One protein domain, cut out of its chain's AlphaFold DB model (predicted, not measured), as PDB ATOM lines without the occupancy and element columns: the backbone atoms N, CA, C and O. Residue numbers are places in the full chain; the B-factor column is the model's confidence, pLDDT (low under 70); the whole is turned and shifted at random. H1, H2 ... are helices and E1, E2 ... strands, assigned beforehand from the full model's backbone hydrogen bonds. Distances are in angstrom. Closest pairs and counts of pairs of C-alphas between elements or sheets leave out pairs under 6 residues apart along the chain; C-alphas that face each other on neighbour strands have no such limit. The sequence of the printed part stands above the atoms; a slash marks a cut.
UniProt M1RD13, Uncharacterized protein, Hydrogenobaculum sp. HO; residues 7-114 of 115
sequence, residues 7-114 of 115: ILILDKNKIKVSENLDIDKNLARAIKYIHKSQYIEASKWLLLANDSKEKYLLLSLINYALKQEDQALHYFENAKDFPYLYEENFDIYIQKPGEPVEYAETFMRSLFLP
ATOM      1  N   ILE A   7      46.854  19.446 -19.122       96.56
ATOM      2  CA  ILE A   7      46.971  18.026 -19.459       96.56
ATOM      3  C   ILE A   7      47.551  17.304 -18.240       96.56
ATOM      4  O   ILE A   7      48.571  17.725 -17.683       96.56
ATOM      5  N   LEU A   8      46.892  16.234 -17.815       95.62
ATOM      6  CA  LEU A   8      47.313  15.375 -16.718       95.62
ATOM      7  C   LEU A   8      47.533  13.965 -17.258       95.62
ATOM      8  O   LEU A   8      46.756  13.470 -18.065       95.62
ATOM      9  N   ILE A   9      48.597  13.329 -16.793       96.25
ATOM     10  CA  ILE A   9      48.943  11.955 -17.147       96.25
ATOM     11  C   ILE A   9      49.070  11.234 -15.819       96.25
ATOM     12  O   ILE A   9      49.891  11.630 -14.983       96.25
ATOM     13  N   LEU A  10      48.162  10.299 -15.578       95.31
ATOM     14  CA  LEU A  10      47.984   9.680 -14.273       95.31
ATOM     15  C   LEU A  10      48.055   8.164 -14.412       95.31
ATOM     16  O   LEU A  10      47.607   7.616 -15.415       95.31
ATOM     17  N   ASP A  11      48.596   7.499 -13.401       92.00
ATOM     18  CA  ASP A  11      48.549   6.047 -13.294       92.00
ATOM     19  C   ASP A  11      47.129   5.562 -12.935       92.00
ATOM     20  O   ASP A  11      46.190   6.346 -12.734       92.00
ATOM     21  N   LYS A  12      46.973   4.243 -12.792       88.06
ATOM     22  CA  LYS A  12      45.700   3.616 -12.404       88.06
ATOM     23  C   LYS A  12      45.193   4.038 -11.021       88.06
ATOM     24  O   LYS A  12      43.989   3.994 -10.780       88.06
ATOM     25  N   ASN A  13      46.071   4.532 -10.149       88.81
ATOM     26  CA  ASN A  13      45.729   5.071  -8.831       88.81
ATOM     27  C   ASN A  13      45.434   6.583  -8.861       88.81
ATOM     28  O   ASN A  13      45.273   7.195  -7.804       88.81
ATOM     29  N   LYS A  14      45.346   7.198 -10.052       86.94
ATOM     30  CA  LYS A  14      45.163   8.647 -10.265       86.94
ATOM     31  C   LYS A  14      46.318   9.499  -9.729       86.94
ATOM     32  O   LYS A  14      46.146  10.693  -9.473       86.94
ATOM     33  N   ILE A  15      47.502   8.914  -9.588       88.94
ATOM     34  CA  ILE A  15      48.724   9.600  -9.169       88.94
ATOM     35  C   ILE A  15      49.496  10.013 -10.423       88.94
ATOM     36  O   ILE A  15      49.480   9.318 -11.433       88.94
ATOM     37  N   LYS A  16      50.172  11.170 -10.391       89.25
ATOM     38  CA  LYS A  16      51.050  11.570 -11.502       89.25
ATOM     39  C   LYS A  16      52.105  10.497 -11.732       89.25
ATOM     40  O   LYS A  16      52.831  10.144 -10.804       89.25
ATOM     41  N   VAL A  17      52.213  10.041 -12.973       88.62
ATOM     42  CA  VAL A  17      53.222   9.053 -13.336       88.62
ATOM     43  C   VAL A  17      54.636   9.581 -13.115       88.62
ATOM     44  O   VAL A  17      54.942  10.752 -13.349       88.62
ATOM     45  N   SER A  18      55.496   8.690 -12.627       76.81
ATOM     46  CA  SER A  18      56.905   8.986 -12.376       76.81
ATOM     47  C   SER A  18      57.743   8.917 -13.656       76.81
ATOM     48  O   SER A  18      57.296   8.433 -14.692       76.81
ATOM     49  N   GLU A  19      58.993   9.375 -13.579       64.25
ATOM     50  CA  GLU A  19      59.922   9.385 -14.718       64.25
ATOM     51  C   GLU A  19      60.399   7.980 -15.141       64.25
ATOM     52  O   GLU A  19      60.963   7.836 -16.221       64.25
ATOM     53  N   ASN A  20      60.161   6.952 -14.317       71.31
ATOM     54  CA  ASN A  20      60.667   5.588 -14.511       71.31
ATOM     55  C   ASN A  20      59.627   4.645 -15.139       71.31
ATOM     56  O   ASN A  20      59.588   3.461 -14.810       71.31
ATOM     57  N   LEU A  21      58.746   5.166 -15.992       81.94
ATOM     58  CA  LEU A  21      57.817   4.325 -16.739       81.94
ATOM     59  C   LEU A  21      58.584   3.428 -17.718       81.94
ATOM     60  O   LEU A  21      59.437   3.912 -18.463       81.94
ATOM     61  N   ASP A  22      58.238   2.141 -17.738       87.62
ATOM     62  CA  ASP A  22      58.722   1.180 -18.732       87.62
ATOM     63  C   ASP A  22      57.959   1.363 -20.053       87.62
ATOM     64  O   ASP A  22      57.081   0.586 -20.418       87.62
ATOM     65  N   ILE A  23      58.216   2.494 -20.708       92.50
ATOM     66  CA  ILE A  23      57.603   2.911 -21.974       92.50
ATOM     67  C   ILE A  23      58.682   3.473 -22.904       92.50
ATOM     68  O   ILE A  23      59.840   3.643 -22.513       92.50
ATOM     69  N   ASP A  24      58.298   3.840 -24.131       94.69
ATOM     70  CA  ASP A  24      59.195   4.549 -25.042       94.69
ATOM     71  C   ASP A  24      59.879   5.759 -24.370       94.69
ATOM     72  O   ASP A  24      59.248   6.629 -23.761       94.69
ATOM     73  N   LYS A  25      61.204   5.840 -24.521       94.94
ATOM     74  CA  LYS A  25      62.036   6.852 -23.859       94.94
ATOM     75  C   LYS A  25      61.674   8.276 -24.284       94.94
ATOM     76  O   LYS A  25      61.770   9.201 -23.470       94.94
ATOM     77  N   ASN A  26      61.295   8.478 -25.547       96.88
ATOM     78  CA  ASN A  26      60.913   9.799 -26.039       96.88
ATOM     79  C   ASN A  26      59.535  10.193 -25.492       96.88
ATOM     80  O   ASN A  26      59.372  11.328 -25.038       96.88
ATOM     81  N   LEU A  27      58.590   9.254 -25.414       96.69
ATOM     82  CA  LEU A  27      57.298   9.456 -24.760       96.69
ATOM     83  C   LEU A  27      57.460   9.789 -23.270       96.69
ATOM     84  O   LEU A  27      56.949  10.816 -22.824       96.69
ATOM     85  N   ALA A  28      58.241   9.011 -22.514       95.38
ATOM     86  CA  ALA A  28      58.531   9.298 -21.104       95.38
ATOM     87  C   ALA A  28      59.125  10.707 -20.917       95.38
ATOM     88  O   ALA A  28      58.730  11.470 -20.027       95.38
ATOM     89  N   ARG A  29      60.035  11.107 -21.813       95.62
ATOM     90  CA  ARG A  29      60.609  12.455 -21.803       95.62
ATOM     91  C   ARG A  29      59.571  13.529 -22.125       95.62
ATOM     92  O   ARG A  29      59.580  14.570 -21.469       95.62
ATOM     93  N   ALA A  30      58.669  13.293 -23.074       97.19
ATOM     94  CA  ALA A  30      57.571  14.207 -23.372       97.19
ATOM     95  C   ALA A  30      56.648  14.412 -22.162       97.19
ATOM     96  O   ALA A  30      56.363  15.556 -21.807       97.19
ATOM     97  N   ILE A  31      56.254  13.330 -21.481       95.69
ATOM     98  CA  ILE A  31      55.407  13.356 -20.273       95.69
ATOM     99  C   ILE A  31      56.004  14.284 -19.205       95.69
ATOM    100  O   ILE A  31      55.301  15.125 -18.636       95.69
ATOM    101  N   LYS A  32      57.326  14.231 -19.000       94.38
ATOM    102  CA  LYS A  32      58.037  15.132 -18.078       94.38
ATOM    103  C   LYS A  32      57.862  16.611 -18.434       94.38
ATOM    104  O   LYS A  32      57.682  17.439 -17.538       94.38
ATOM    105  N   TYR A  33      57.911  16.961 -19.717       95.88
ATOM    106  CA  TYR A  33      57.673  18.332 -20.174       95.88
ATOM    107  C   TYR A  33      56.194  18.728 -20.055       95.88
ATOM    108  O   TYR A  33      55.898  19.851 -19.645       95.88
ATOM    109  N   ILE A  34      55.261  17.801 -20.300       95.94
ATOM    110  CA  ILE A  34      53.816  18.024 -20.115       95.94
ATOM    111  C   ILE A  34      53.492  18.342 -18.654       95.94
ATOM    112  O   ILE A  34      52.802  19.325 -18.380       95.94
ATOM    113  N   HIS A  35      54.055  17.596 -17.699       93.56
ATOM    114  CA  HIS A  35      53.890  17.876 -16.268       93.56
ATOM    115  C   HIS A  35      54.403  19.259 -15.845       93.56
ATOM    116  O   HIS A  35      53.917  19.810 -14.856       93.56
ATOM    117  N   LYS A  36      55.348  19.827 -16.602       93.81
ATOM    118  CA  LYS A  36      55.876  21.187 -16.427       93.81
ATOM    119  C   LYS A  36      55.147  22.234 -17.278       93.81
ATOM    120  O   LYS A  36      55.552  23.392 -17.285       93.81
ATOM    121  N   SER A  37      54.100  21.840 -18.007       93.38
ATOM    122  CA  SER A  37      53.379  22.673 -18.981       93.38
ATOM    123  C   SER A  37      54.273  23.261 -20.088       93.38
ATOM    124  O   SER A  37      53.964  24.303 -20.661       93.38
ATOM    125  N   GLN A  38      55.380  22.585 -20.401       95.75
ATOM    126  CA  GLN A  38      56.330  22.936 -21.462       95.75
ATOM    127  C   GLN A  38      55.923  22.230 -22.762       95.75
ATOM    128  O   GLN A  38      56.531  21.252 -23.193       95.75
ATOM    129  N   TYR A  39      54.806  22.672 -23.340       95.81
ATOM    130  CA  TYR A  39      54.138  21.945 -24.423       95.81
ATOM    131  C   TYR A  39      54.918  21.930 -25.745       95.81
ATOM    132  O   TYR A  39      54.887  20.930 -26.452       95.81
ATOM    133  N   ILE A  40      55.676  22.985 -26.057       96.31
ATOM    134  CA  ILE A  40      56.507  23.029 -27.273       96.31
ATOM    135  C   ILE A  40      57.626  21.985 -27.189       96.31
ATOM    136  O   ILE A  40      57.887  21.259 -28.147       96.31
ATOM    137  N   GLU A  41      58.286  21.884 -26.037       97.75
ATOM    138  CA  GLU A  41      59.301  20.869 -25.773       97.75
ATOM    139  C   GLU A  41      58.697  19.467 -25.795       97.75
ATOM    140  O   GLU A  41      59.279  18.575 -26.409       97.75
ATOM    141  N   ALA A  42      57.526  19.279 -25.180       97.81
ATOM    142  CA  ALA A  42      56.822  18.003 -25.195       97.81
ATOM    143  C   ALA A  42      56.530  17.522 -26.624       97.81
ATOM    144  O   ALA A  42      56.859  16.382 -26.947       97.81
ATOM    145  N   SER A  43      56.004  18.389 -27.500       98.06
ATOM    146  CA  SER A  43      55.719  18.034 -28.898       98.06
ATOM    147  C   SER A  43      56.953  17.539 -29.648       98.06
ATOM    148  O   SER A  43      56.860  16.563 -30.385       98.06
ATOM    149  N   LYS A  44      58.125  18.154 -29.433       98.38
ATOM    150  CA  LYS A  44      59.377  17.713 -30.078       98.38
ATOM    151  C   LYS A  44      59.718  16.266 -29.725       98.38
ATOM    152  O   LYS A  44      60.128  15.512 -30.596       98.38
ATOM    153  N   TRP A  45      59.536  15.883 -28.462       98.19
ATOM    154  CA  TRP A  45      59.782  14.511 -28.014       98.19
ATOM    155  C   TRP A  45      58.702  13.546 -28.495       98.19
ATOM    156  O   TRP A  45      59.038  12.454 -28.936       98.19
ATOM    157  N   LEU A  46      57.430  13.957 -28.496       98.19
ATOM    158  CA  LEU A  46      56.339  13.133 -29.027       98.19
ATOM    159  C   LEU A  46      56.528  12.814 -30.509       98.19
ATOM    160  O   LEU A  46      56.292  11.682 -30.910       98.19
ATOM    161  N   LEU A  47      57.002  13.765 -31.316       98.00
ATOM    162  CA  LEU A  47      57.283  13.531 -32.737       98.00
ATOM    163  C   LEU A  47      58.371  12.467 -32.971       98.00
ATOM    164  O   LEU A  47      58.365  11.829 -34.017       98.00
ATOM    165  N   LEU A  48      59.265  12.258 -31.999       98.00
ATOM    166  CA  LEU A  48      60.319  11.236 -32.031       98.00
ATOM    167  C   LEU A  48      59.913   9.917 -31.353       98.00
ATOM    168  O   LEU A  48      60.665   8.947 -31.417       98.00
ATOM    169  N   ALA A  49      58.782   9.888 -30.647       97.50
ATOM    170  CA  ALA A  49      58.291   8.693 -29.972       97.50
ATOM    171  C   ALA A  49      57.679   7.702 -30.965       97.50
ATOM    172  O   ALA A  49      57.203   8.099 -32.033       97.50
ATOM    173  N   ASN A  50      57.649   6.424 -30.586       96.94
ATOM    174  CA  ASN A  50      56.964   5.387 -31.356       96.94
ATOM    175  C   ASN A  50      55.478   5.721 -31.543       96.94
ATOM    176  O   ASN A  50      54.832   6.302 -30.659       96.94
ATOM    177  N   ASP A  51      54.938   5.342 -32.696       97.94
ATOM    178  CA  ASP A  51      53.532   5.569 -33.008       97.94
ATOM    179  C   ASP A  51      52.630   4.768 -32.066       97.94
ATOM    180  O   ASP A  51      52.832   3.579 -31.827       97.94
ATOM    181  N   SER A  52      51.670   5.466 -31.468       97.88
ATOM    182  CA  SER A  52      50.750   4.946 -30.460       97.88
ATOM    183  C   SER A  52      49.566   5.895 -30.333       97.88
ATOM    184  O   SER A  52      49.695   7.099 -30.596       97.88
ATOM    185  N   LYS A  53      48.414   5.384 -29.904       97.75
ATOM    186  CA  LYS A  53      47.232   6.224 -29.693       97.75
ATOM    187  C   LYS A  53      47.493   7.325 -28.663       97.75
ATOM    188  O   LYS A  53      47.079   8.467 -28.864       97.75
ATOM    189  N   GLU A  54      48.255   7.022 -27.613       97.50
ATOM    190  CA  GLU A  54      48.671   7.965 -26.574       97.50
ATOM    191  C   GLU A  54      49.487   9.121 -27.156       97.50
ATOM    192  O   GLU A  54      49.194  10.282 -26.863       97.50
ATOM    193  N   LYS A  55      50.479   8.832 -28.014       97.94
ATOM    194  CA  LYS A  55      51.295   9.861 -28.682       97.94
ATOM    195  C   LYS A  55      50.414  10.843 -29.446       97.94
ATOM    196  O   LYS A  55      50.549  12.056 -29.268       97.94
ATOM    197  N   TYR A  56      49.528  10.333 -30.296       98.50
ATOM    198  CA  TYR A  56      48.696  11.177 -31.149       98.50
ATOM    199  C   TYR A  56      47.635  11.940 -30.354       98.50
ATOM    200  O   TYR A  56      47.411  13.122 -30.622       98.50
ATOM    201  N   LEU A  57      47.066  11.336 -29.307       98.19
ATOM    202  CA  LEU A  57      46.154  12.033 -28.401       98.19
ATOM    203  C   LEU A  57      46.863  13.173 -27.647       98.19
ATOM    204  O   LEU A  57      46.326  14.277 -27.558       98.19
ATOM    205  N   LEU A  58      48.091  12.958 -27.160       98.25
ATOM    206  CA  LEU A  58      48.887  14.007 -26.513       98.25
ATOM    207  C   LEU A  58      49.270  15.129 -27.481       98.25
ATOM    208  O   LEU A  58      49.158  16.302 -27.119       98.25
ATOM    209  N   LEU A  59      49.687  14.794 -28.707       98.50
ATOM    210  CA  LEU A  59      49.956  15.788 -29.748       98.50
ATOM    211  C   LEU A  59      48.703  16.611 -30.048       98.50
ATOM    212  O   LEU A  59      48.784  17.837 -30.095       98.50
ATOM    213  N   SER A  60      47.546  15.965 -30.178       98.19
ATOM    214  CA  SER A  60      46.274  16.647 -30.401       98.19
ATOM    215  C   SER A  60      45.946  17.644 -29.280       98.19
ATOM    216  O   SER A  60      45.757  18.835 -29.541       98.19
ATOM    217  N   LEU A  61      45.993  17.197 -28.020       97.75
ATOM    218  CA  LEU A  61      45.735  18.037 -26.844       97.75
ATOM    219  C   LEU A  61      46.695  19.222 -26.743       97.75
ATOM    220  O   LEU A  61      46.278  20.334 -26.417       97.75
ATOM    221  N   ILE A  62      47.985  18.991 -27.002       97.69
ATOM    222  CA  ILE A  62      49.000  20.044 -26.974       97.69
ATOM    223  C   ILE A  62      48.726  21.081 -28.063       97.69
ATOM    224  O   ILE A  62      48.723  22.276 -27.766       97.69
ATOM    225  N   ASN A  63      48.472  20.654 -29.302       97.50
ATOM    226  CA  ASN A  63      48.173  21.581 -30.395       97.50
ATOM    227  C   ASN A  63      46.909  22.394 -30.076       97.50
ATOM    228  O   ASN A  63      46.913  23.619 -30.209       97.50
ATOM    229  N   TYR A  64      45.882  21.760 -29.506       96.12
ATOM    230  CA  TYR A  64      44.680  22.464 -29.069       96.12
ATOM    231  C   TYR A  64      44.980  23.485 -27.954       96.12
ATOM    232  O   TYR A  64      44.553  24.642 -28.012       96.12
ATOM    233  N   ALA A  65      45.797  23.111 -26.963       94.88
ATOM    234  CA  ALA A  65      46.264  24.007 -25.903       94.88
ATOM    235  C   ALA A  65      47.057  25.216 -26.446       94.88
ATOM    236  O   ALA A  65      47.004  26.303 -25.860       94.88
ATOM    237  N   LEU A  66      47.758  25.035 -27.569       94.69
ATOM    238  CA  LEU A  66      48.513  26.062 -28.292       94.69
ATOM    239  C   LEU A  66      47.672  26.845 -29.316       94.69
ATOM    240  O   LEU A  66      48.229  27.703 -29.996       94.69
ATOM    241  N   LYS A  67      46.353  26.609 -29.393       94.44
ATOM    242  CA  LYS A  67      45.430  27.235 -30.364       94.44
ATOM    243  C   LYS A  67      45.739  26.896 -31.827       94.44
ATOM    244  O   LYS A  67      45.502  27.699 -32.720       94.44
ATOM    245  N   GLN A  68      46.260  25.696 -32.057       95.62
ATOM    246  CA  GLN A  68      46.543  25.115 -33.369       95.62
ATOM    247  C   GLN A  68      45.479  24.051 -33.670       95.62
ATOM    248  O   GLN A  68      45.726  22.852 -33.556       95.62
ATOM    249  N   GLU A  69      44.249  24.499 -33.929       95.38
ATOM    250  CA  GLU A  69      43.062  23.628 -33.958       95.38
ATOM    251  C   GLU A  69      43.070  22.643 -35.135       95.38
ATOM    252  O   GLU A  69      42.773  21.468 -34.929       95.38
ATOM    253  N   ASP A  70      43.518  23.064 -36.321       96.31
ATOM    254  CA  ASP A  70      43.628  22.182 -37.494       96.31
ATOM    255  C   ASP A  70      44.618  21.034 -37.250       96.31
ATOM    256  O   ASP A  70      44.335  19.869 -37.532       96.31
ATOM    257  N   GLN A  71      45.782  21.343 -36.667       97.38
ATOM    258  CA  GLN A  71      46.775  20.331 -36.299       97.38
ATOM    259  C   GLN A  71      46.250  19.425 -35.184       97.38
ATOM    260  O   GLN A  71      46.513  18.221 -35.185       97.38
ATOM    261  N   ALA A  72      45.505  19.987 -34.233       97.50
ATOM    262  CA  ALA A  72      44.887  19.212 -33.171       97.50
ATOM    263  C   ALA A  72      43.871  18.203 -33.720       97.50
ATOM    264  O   ALA A  72      43.916  17.038 -33.318       97.50
ATOM    265  N   LEU A  73      43.007  18.624 -34.650       97.00
ATOM    266  CA  LEU A  73      42.060  17.744 -35.330       97.00
ATOM    267  C   LEU A  73      42.796  16.656 -36.114       97.00
ATOM    268  O   LEU A  73      42.516  15.478 -35.912       97.00
ATOM    269  N   HIS A  74      43.798  17.031 -36.913       97.56
ATOM    270  CA  HIS A  74      44.587  16.077 -37.692       97.56
ATOM    271  C   HIS A  74      45.201  14.972 -36.818       97.56
ATOM    272  O   HIS A  74      45.045  13.785 -37.100       97.56
ATOM    273  N   TYR A  75      45.850  15.332 -35.706       98.19
ATOM    274  CA  TYR A  75      46.400  14.327 -34.792       98.19
ATOM    275  C   TYR A  75      45.323  13.505 -34.081       98.19
ATOM    276  O   TYR A  75      45.548  12.327 -33.811       98.19
ATOM    277  N   PHE A  76      44.164  14.093 -33.780       97.50
ATOM    278  CA  PHE A  76      43.058  13.358 -33.171       97.50
ATOM    279  C   PHE A  76      42.476  12.306 -34.121       97.50
ATOM    280  O   PHE A  76      42.126  11.205 -33.694       97.50
ATOM    281  N   GLU A  77      42.384  12.629 -35.410       96.31
ATOM    282  CA  GLU A  77      41.966  11.683 -36.439       96.31
ATOM    283  C   GLU A  77      42.990  10.568 -36.614       96.31
ATOM    284  O   GLU A  77      42.606   9.404 -36.510       96.31
ATOM    285  N   ASN A  78      44.277  10.911 -36.733       95.81
ATOM    286  CA  ASN A  78      45.355   9.922 -36.826       95.81
ATOM    287  C   ASN A  78      45.361   8.969 -35.624       95.81
ATOM    288  O   ASN A  78      45.636   7.787 -35.782       95.81
ATOM    289  N   ALA A  79      45.019   9.441 -34.418       96.00
ATOM    290  CA  ALA A  79      44.977   8.601 -33.218       96.00
ATOM    291  C   ALA A  79      44.022   7.394 -33.342       96.00
ATOM    292  O   ALA A  79      44.172   6.428 -32.597       96.00
ATOM    293  N   LYS A  80      43.041   7.431 -34.254       92.62
ATOM    294  CA  LYS A  80      42.097   6.325 -34.493       92.62
ATOM    295  C   LYS A  80      42.753   5.129 -35.188       92.62
ATOM    296  O   LYS A  80      42.260   4.016 -35.027       92.62
ATOM    297  N   ASP A  81      43.848   5.358 -35.906       96.25
ATOM    298  CA  ASP A  81      44.530   4.341 -36.714       96.25
ATOM    299  C   ASP A  81      45.591   3.557 -35.924       96.25
ATOM    300  O   ASP A  81      46.170   2.600 -36.436       96.25
ATOM    301  N   PHE A  82      45.841   3.934 -34.665       96.62
ATOM    302  CA  PHE A  82      46.846   3.306 -33.809       96.62
ATOM    303  C   PHE A  82      46.212   2.707 -32.548       96.62
ATOM    304  O   PHE A  82      45.262   3.275 -32.002       96.62
ATOM    305  N   PRO A  83      46.730   1.571 -32.047       96.75
ATOM    306  CA  PRO A  83      46.302   1.008 -30.772       96.75
ATOM    307  C   PRO A  83      46.889   1.786 -29.586       96.75
ATOM    308  O   PRO A  83      47.895   2.494 -29.716       96.75
ATOM    309  N   TYR A  84      46.270   1.623 -28.415       96.06
ATOM    310  CA  TYR A  84      46.911   1.960 -27.145       96.06
ATOM    311  C   TYR A  84      48.057   0.969 -26.891       96.06
ATOM    312  O   TYR A  84      47.865  -0.239 -27.026       96.06
ATOM    313  N   LEU A  85      49.252   1.471 -26.568       96.25
ATOM    314  CA  LEU A  85      50.420   0.630 -26.246       96.25
ATOM    315  C   LEU A  85      50.752   0.621 -24.750       96.25
ATOM    316  O   LEU A  85      51.472  -0.258 -24.285       96.25
ATOM    317  N   TYR A  86      50.250   1.607 -24.012       94.19
ATOM    318  CA  TYR A  86      50.624   1.916 -22.636       94.19
ATOM    319  C   TYR A  86      49.392   2.150 -21.752       94.19
ATOM    320  O   TYR A  86      49.505   2.769 -20.692       94.19
ATOM    321  N   GLU A  87      48.220   1.649 -22.162       91.69
ATOM    322  CA  GLU A  87      46.974   1.786 -21.398       91.69
ATOM    323  C   GLU A  87      47.083   1.178 -19.999       91.69
ATOM    324  O   GLU A  87      46.479   1.698 -19.068       91.69
ATOM    325  N   GLU A  88      47.895   0.139 -19.805       91.06
ATOM    326  CA  GLU A  88      48.155  -0.451 -18.486       91.06
ATOM    327  C   GLU A  88      49.045   0.442 -17.604       91.06
ATOM    328  O   GLU A  88      48.977   0.387 -16.374       91.06
ATOM    329  N   ASN A  89      49.858   1.311 -18.209       91.69
ATOM    330  CA  ASN A  89      50.800   2.171 -17.500       91.69
ATOM    331  C   ASN A  89      50.154   3.484 -17.042       91.69
ATOM    332  O   ASN A  89      50.425   3.945 -15.930       91.69
ATOM    333  N   PHE A  90      49.347   4.117 -17.898       95.00
ATOM    334  CA  PHE A  90      48.757   5.423 -17.609       95.00
ATOM    335  C   PHE A  90      47.517   5.736 -18.444       95.00
ATOM    336  O   PHE A  90      47.299   5.191 -19.519       95.00
ATOM    337  N   ASP A  91      46.756   6.714 -17.961       96.12
ATOM    338  CA  ASP A  91      45.626   7.325 -18.649       96.12
ATOM    339  C   ASP A  91      45.847   8.846 -18.793       96.12
ATOM    340  O   ASP A  91      46.538   9.488 -17.988       96.12
ATOM    341  N   ILE A  92      45.244   9.442 -19.826       97.62
ATOM    342  CA  ILE A  92      45.380  10.872 -20.145       97.62
ATOM    343  C   ILE A  92      44.085  11.609 -19.790       97.62
ATOM    344  O   ILE A  92      42.990  11.250 -20.234       97.62
ATOM    345  N   TYR A  93      44.225  12.693 -19.033       97.19
ATOM    346  CA  TYR A  93      43.130  13.543 -18.574       97.19
ATOM    347  C   TYR A  93      43.376  15.009 -18.914       97.19
ATOM    348  O   TYR A  93      44.508  15.452 -19.127       97.19
ATOM    349  N   ILE A  94      42.299  15.782 -18.871       95.94
ATOM    350  CA  ILE A  94      42.345  17.238 -18.828       95.94
ATOM    351  C   ILE A  94      41.709  17.753 -17.538       95.94
ATOM    352  O   ILE A  94      40.841  17.114 -16.949       95.94
ATOM    353  N   GLN A  95      42.157  18.922 -17.089       94.56
ATOM    354  CA  GLN A  95      41.563  19.633 -15.963       94.56
ATOM    355  C   GLN A  95      41.405  21.110 -16.305       94.56
ATOM    356  O   GLN A  95      42.405  21.820 -16.470       94.56
ATOM    357  N   LYS A  96      40.161  21.581 -16.383       92.69
ATOM    358  CA  LYS A  96      39.852  23.013 -16.479       92.69
ATOM    359  C   LYS A  96      39.866  23.650 -15.075       92.69
ATOM    360  O   LYS A  96      39.662  22.949 -14.080       92.69
ATOM    361  N   PRO A  97      40.159  24.955 -14.944       90.56
ATOM    362  CA  PRO A  97      40.163  25.633 -13.649       90.56
ATOM    363  C   PRO A  97      38.818  25.506 -12.922       90.56
ATOM    364  O   PRO A  97      37.803  25.967 -13.426       90.56
ATOM    365  N   GLY A  98      38.825  24.916 -11.724       89.44
ATOM    366  CA  GLY A  98      37.615  24.757 -10.906       89.44
ATOM    367  C   GLY A  98      36.698  23.600 -11.317       89.44
ATOM    368  O   GLY A  98      35.670  23.405 -10.678       89.44
ATOM    369  N   GLU A  99      37.073  22.814 -12.328       91.50
ATOM    370  CA  GLU A  99      36.305  21.661 -12.805       91.50
ATOM    371  C   GLU A  99      36.987  20.331 -12.426       91.50
ATOM    372  O   GLU A  99      38.210  20.289 -12.209       91.50
ATOM    373  N   PRO A 100      36.219  19.226 -12.328       92.06
ATOM    374  CA  PRO A 100      36.786  17.894 -12.155       92.06
ATOM    375  C   PRO A 100      37.666  17.496 -13.347       92.06
ATOM    376  O   PRO A 100      37.627  18.097 -14.421       92.06
ATOM    377  N   VAL A 101      38.484  16.462 -13.146       93.31
ATOM    378  CA  VAL A 101      39.257  15.872 -14.242       93.31
ATOM    379  C   VAL A 101      38.326  15.146 -15.211       93.31
ATOM    380  O   VAL A 101      37.408  14.445 -14.790       93.31
ATOM    381  N   GLU A 102      38.594  15.283 -16.501       94.81
ATOM    382  CA  GLU A 102      37.848  14.640 -17.581       94.81
ATOM    383  C   GLU A 102      38.805  13.783 -18.419       94.81
ATOM    384  O   GLU A 102      39.972  14.141 -18.599       94.81
ATOM    385  N   TYR A 103      38.335  12.635 -18.918       96.12
ATOM    386  CA  TYR A 103      39.115  11.811 -19.844       96.12
ATOM    387  C   TYR A 103      39.410  12.588 -21.124       96.12
ATOM    388  O   TYR A 103      38.511  13.155 -21.749       96.12
ATOM    389  N   ALA A 104      40.674  12.590 -21.541       95.56
ATOM    390  CA  ALA A 104      41.092  13.449 -22.634       95.56
ATOM    391  C   ALA A 104      40.483  13.045 -23.984       95.56
ATOM    392  O   ALA A 104      40.126  13.918 -24.766       95.56
ATOM    393  N   GLU A 105      40.303  11.746 -24.251       94.25
ATOM    394  CA  GLU A 105      39.635  11.295 -25.480       94.25
ATOM    395  C   GLU A 105      38.176  11.780 -25.532       94.25
ATOM    396  O   GLU A 105      37.741  12.282 -26.566       94.25
ATOM    397  N   THR A 106      37.437  11.705 -24.419       94.62
ATOM    398  CA  THR A 106      36.058  12.217 -24.317       94.62
ATOM    399  C   THR A 106      36.002  13.718 -24.579       94.62
ATOM    400  O   THR A 106      35.211  14.162 -25.414       94.62
ATOM    401  N   PHE A 107      36.898  14.474 -23.944       94.31
ATOM    402  CA  PHE A 107      37.021  15.912 -24.154       94.31
ATOM    403  C   PHE A 107      37.254  16.245 -25.635       94.31
ATOM    404  O   PHE A 107      36.506  17.032 -26.212       94.31
ATOM    405  N   MET A 108      38.227  15.601 -26.288       94.25
ATOM    406  CA  MET A 108      38.525  15.860 -27.703       94.25
ATOM    407  C   MET A 108      37.369  15.472 -28.638       94.25
ATOM    408  O   MET A 108      37.077  16.208 -29.580       94.25
ATOM    409  N   ARG A 109      36.661  14.366 -28.363       93.81
ATOM    410  CA  ARG A 109      35.448  13.988 -29.112       93.81
ATOM    411  C   ARG A 109      34.370  15.060 -29.009       93.81
ATOM    412  O   ARG A 109      33.803  15.421 -30.031       93.81
ATOM    413  N   SER A 110      34.130  15.587 -27.808       92.31
ATOM    414  CA  SER A 110      33.130  16.641 -27.588       92.31
ATOM    415  C   SER A 110      33.430  17.931 -28.365       92.31
ATOM    416  O   SER A 110      32.505  18.640 -28.751       92.31
ATOM    417  N   LEU A 111      34.713  18.222 -28.620       89.62
ATOM    418  CA  LEU A 111      35.149  19.413 -29.350       89.62
ATOM    419  C   LEU A 111      35.024  19.263 -30.867       89.62
ATOM    420  O   LEU A 111      34.576  20.188 -31.538       89.62
ATOM    421  N   PHE A 112      35.465  18.127 -31.410       89.69
ATOM    422  CA  PHE A 112      35.624  17.949 -32.857       89.69
ATOM    423  C   PHE A 112      34.515  17.148 -33.526       89.69
ATOM    424  O   PHE A 112      34.372  17.205 -34.744       89.69
ATOM    425  N   LEU A 113      33.735  16.403 -32.752       83.69
ATOM    426  CA  LEU A 113      32.598  15.632 -33.240       83.69
ATOM    427  C   LEU A 113      31.351  15.958 -32.402       83.69
ATOM    428  O   LEU A 113      30.794  15.046 -31.783       83.69
ATOM    429  N   PRO A 114      30.927  17.237 -32.323       69.31
ATOM    430  CA  PRO A 114      29.675  17.572 -31.668       69.31
ATOM    431  C   PRO A 114      28.533  16.936 -32.470       69.31
ATOM    432  O   PRO A 114      28.393  17.175 -33.669       69.31
TER     433      PRO A 114
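Overview. This is residues 7 to 114 of the 115 residues of an uncharacterized protein of Hydrogenobaculum sp. HO (UniProt M1RD13). Four helices, H1 to H4, run up and down side by side, each with the next, in a stepped row with H3 nearest the middle; a small three-stranded sheet covers H3, with its strand E1 also meeting one end of H1. H5 follows directly from E3 and slants past H3. The printed part has 108 residues with five named helices and three named strands, in the order E1 H1 H2 H3 H4 E2 E3 H5; the sheet runs E1 - E2 - E3, all antiparallel. The class is mostly helix, in two layers, with H1 and H3 on one face of the sheet. The whole is compact and rounded, with a radius of gyration of the C-alphas of 12.7 A and spans of 37 by 31 by 25 A.

Arrangement. Start with E1, residues 7 to 10, an edge strand. H1, residues 25 to 35, is on the sheet through its residues 31 to 35; the closest C-alphas of E1 and H1 are those of Ile 7 and Ile 34, 6.9 A apart. Next, H2, residues 39 to 48, forms a helical hairpin with H1: they touch at Ala 30 and Ala 42, C-alphas 4.3 A apart, at a shallow tilt of 13 degrees, opposite ways. H3, residues 53 to 65, is the hub, touching three helices; it touches H2 at Leu 46 and Lys 55, C-alphas 6.0 A apart. H1, H2 and H3 form an up and down bundle, each running against the one before. H4, residues 69 to 81, touches H3 at Ser 60 and Ala 72, C-alphas 4.0 A apart, at a shallow tilt of 10 degrees. Look then at E2, residues 91 to 95: N 8 and O 93 are 2.8 A apart, within hydrogen-bond range. E3, residues 101 to 103, forms a hairpin with E2, with N 94 and O 102 at 2.9 A. H3 lies over E1 and E2 at a height over the sheet of 9.9 A. H5, residues 104 to 112, is on the same face as H3, over none of the strands; residues 57 to 61 of H3 alone touch it, at a steep tilt of 56 degrees, closest at the C-alphas of Leu 57 and Glu 105, 7.2 A. Every O i to N i+4 pair is within hydrogen-bond range in H1, H3 and H5; H2 has 5 of 6 and H4 7 of 9.

Along the chain. Find C-alpha 7 at (46.971, 18.026, -19.459), where E1 begins. H1 spans 15.7 A, H2 14.5 A and H3 18.2 A, and H4 runs 19.5 A from C-alpha 69 at (43.062, 23.628, -33.958). E2 spans 13.2 A; H5 covers 12.4 A to C-alpha 112 at (35.624, 17.949, -32.857).

Size, cuts and confidence. The C-alphas of Asn 20 and Pro 114, the two farthest apart, are 37.4 A from each other. The printed part has no cut. The link from E1 to H1, residues 11 to 24, is long. Residues 19 and 114 have a pLDDT under 70.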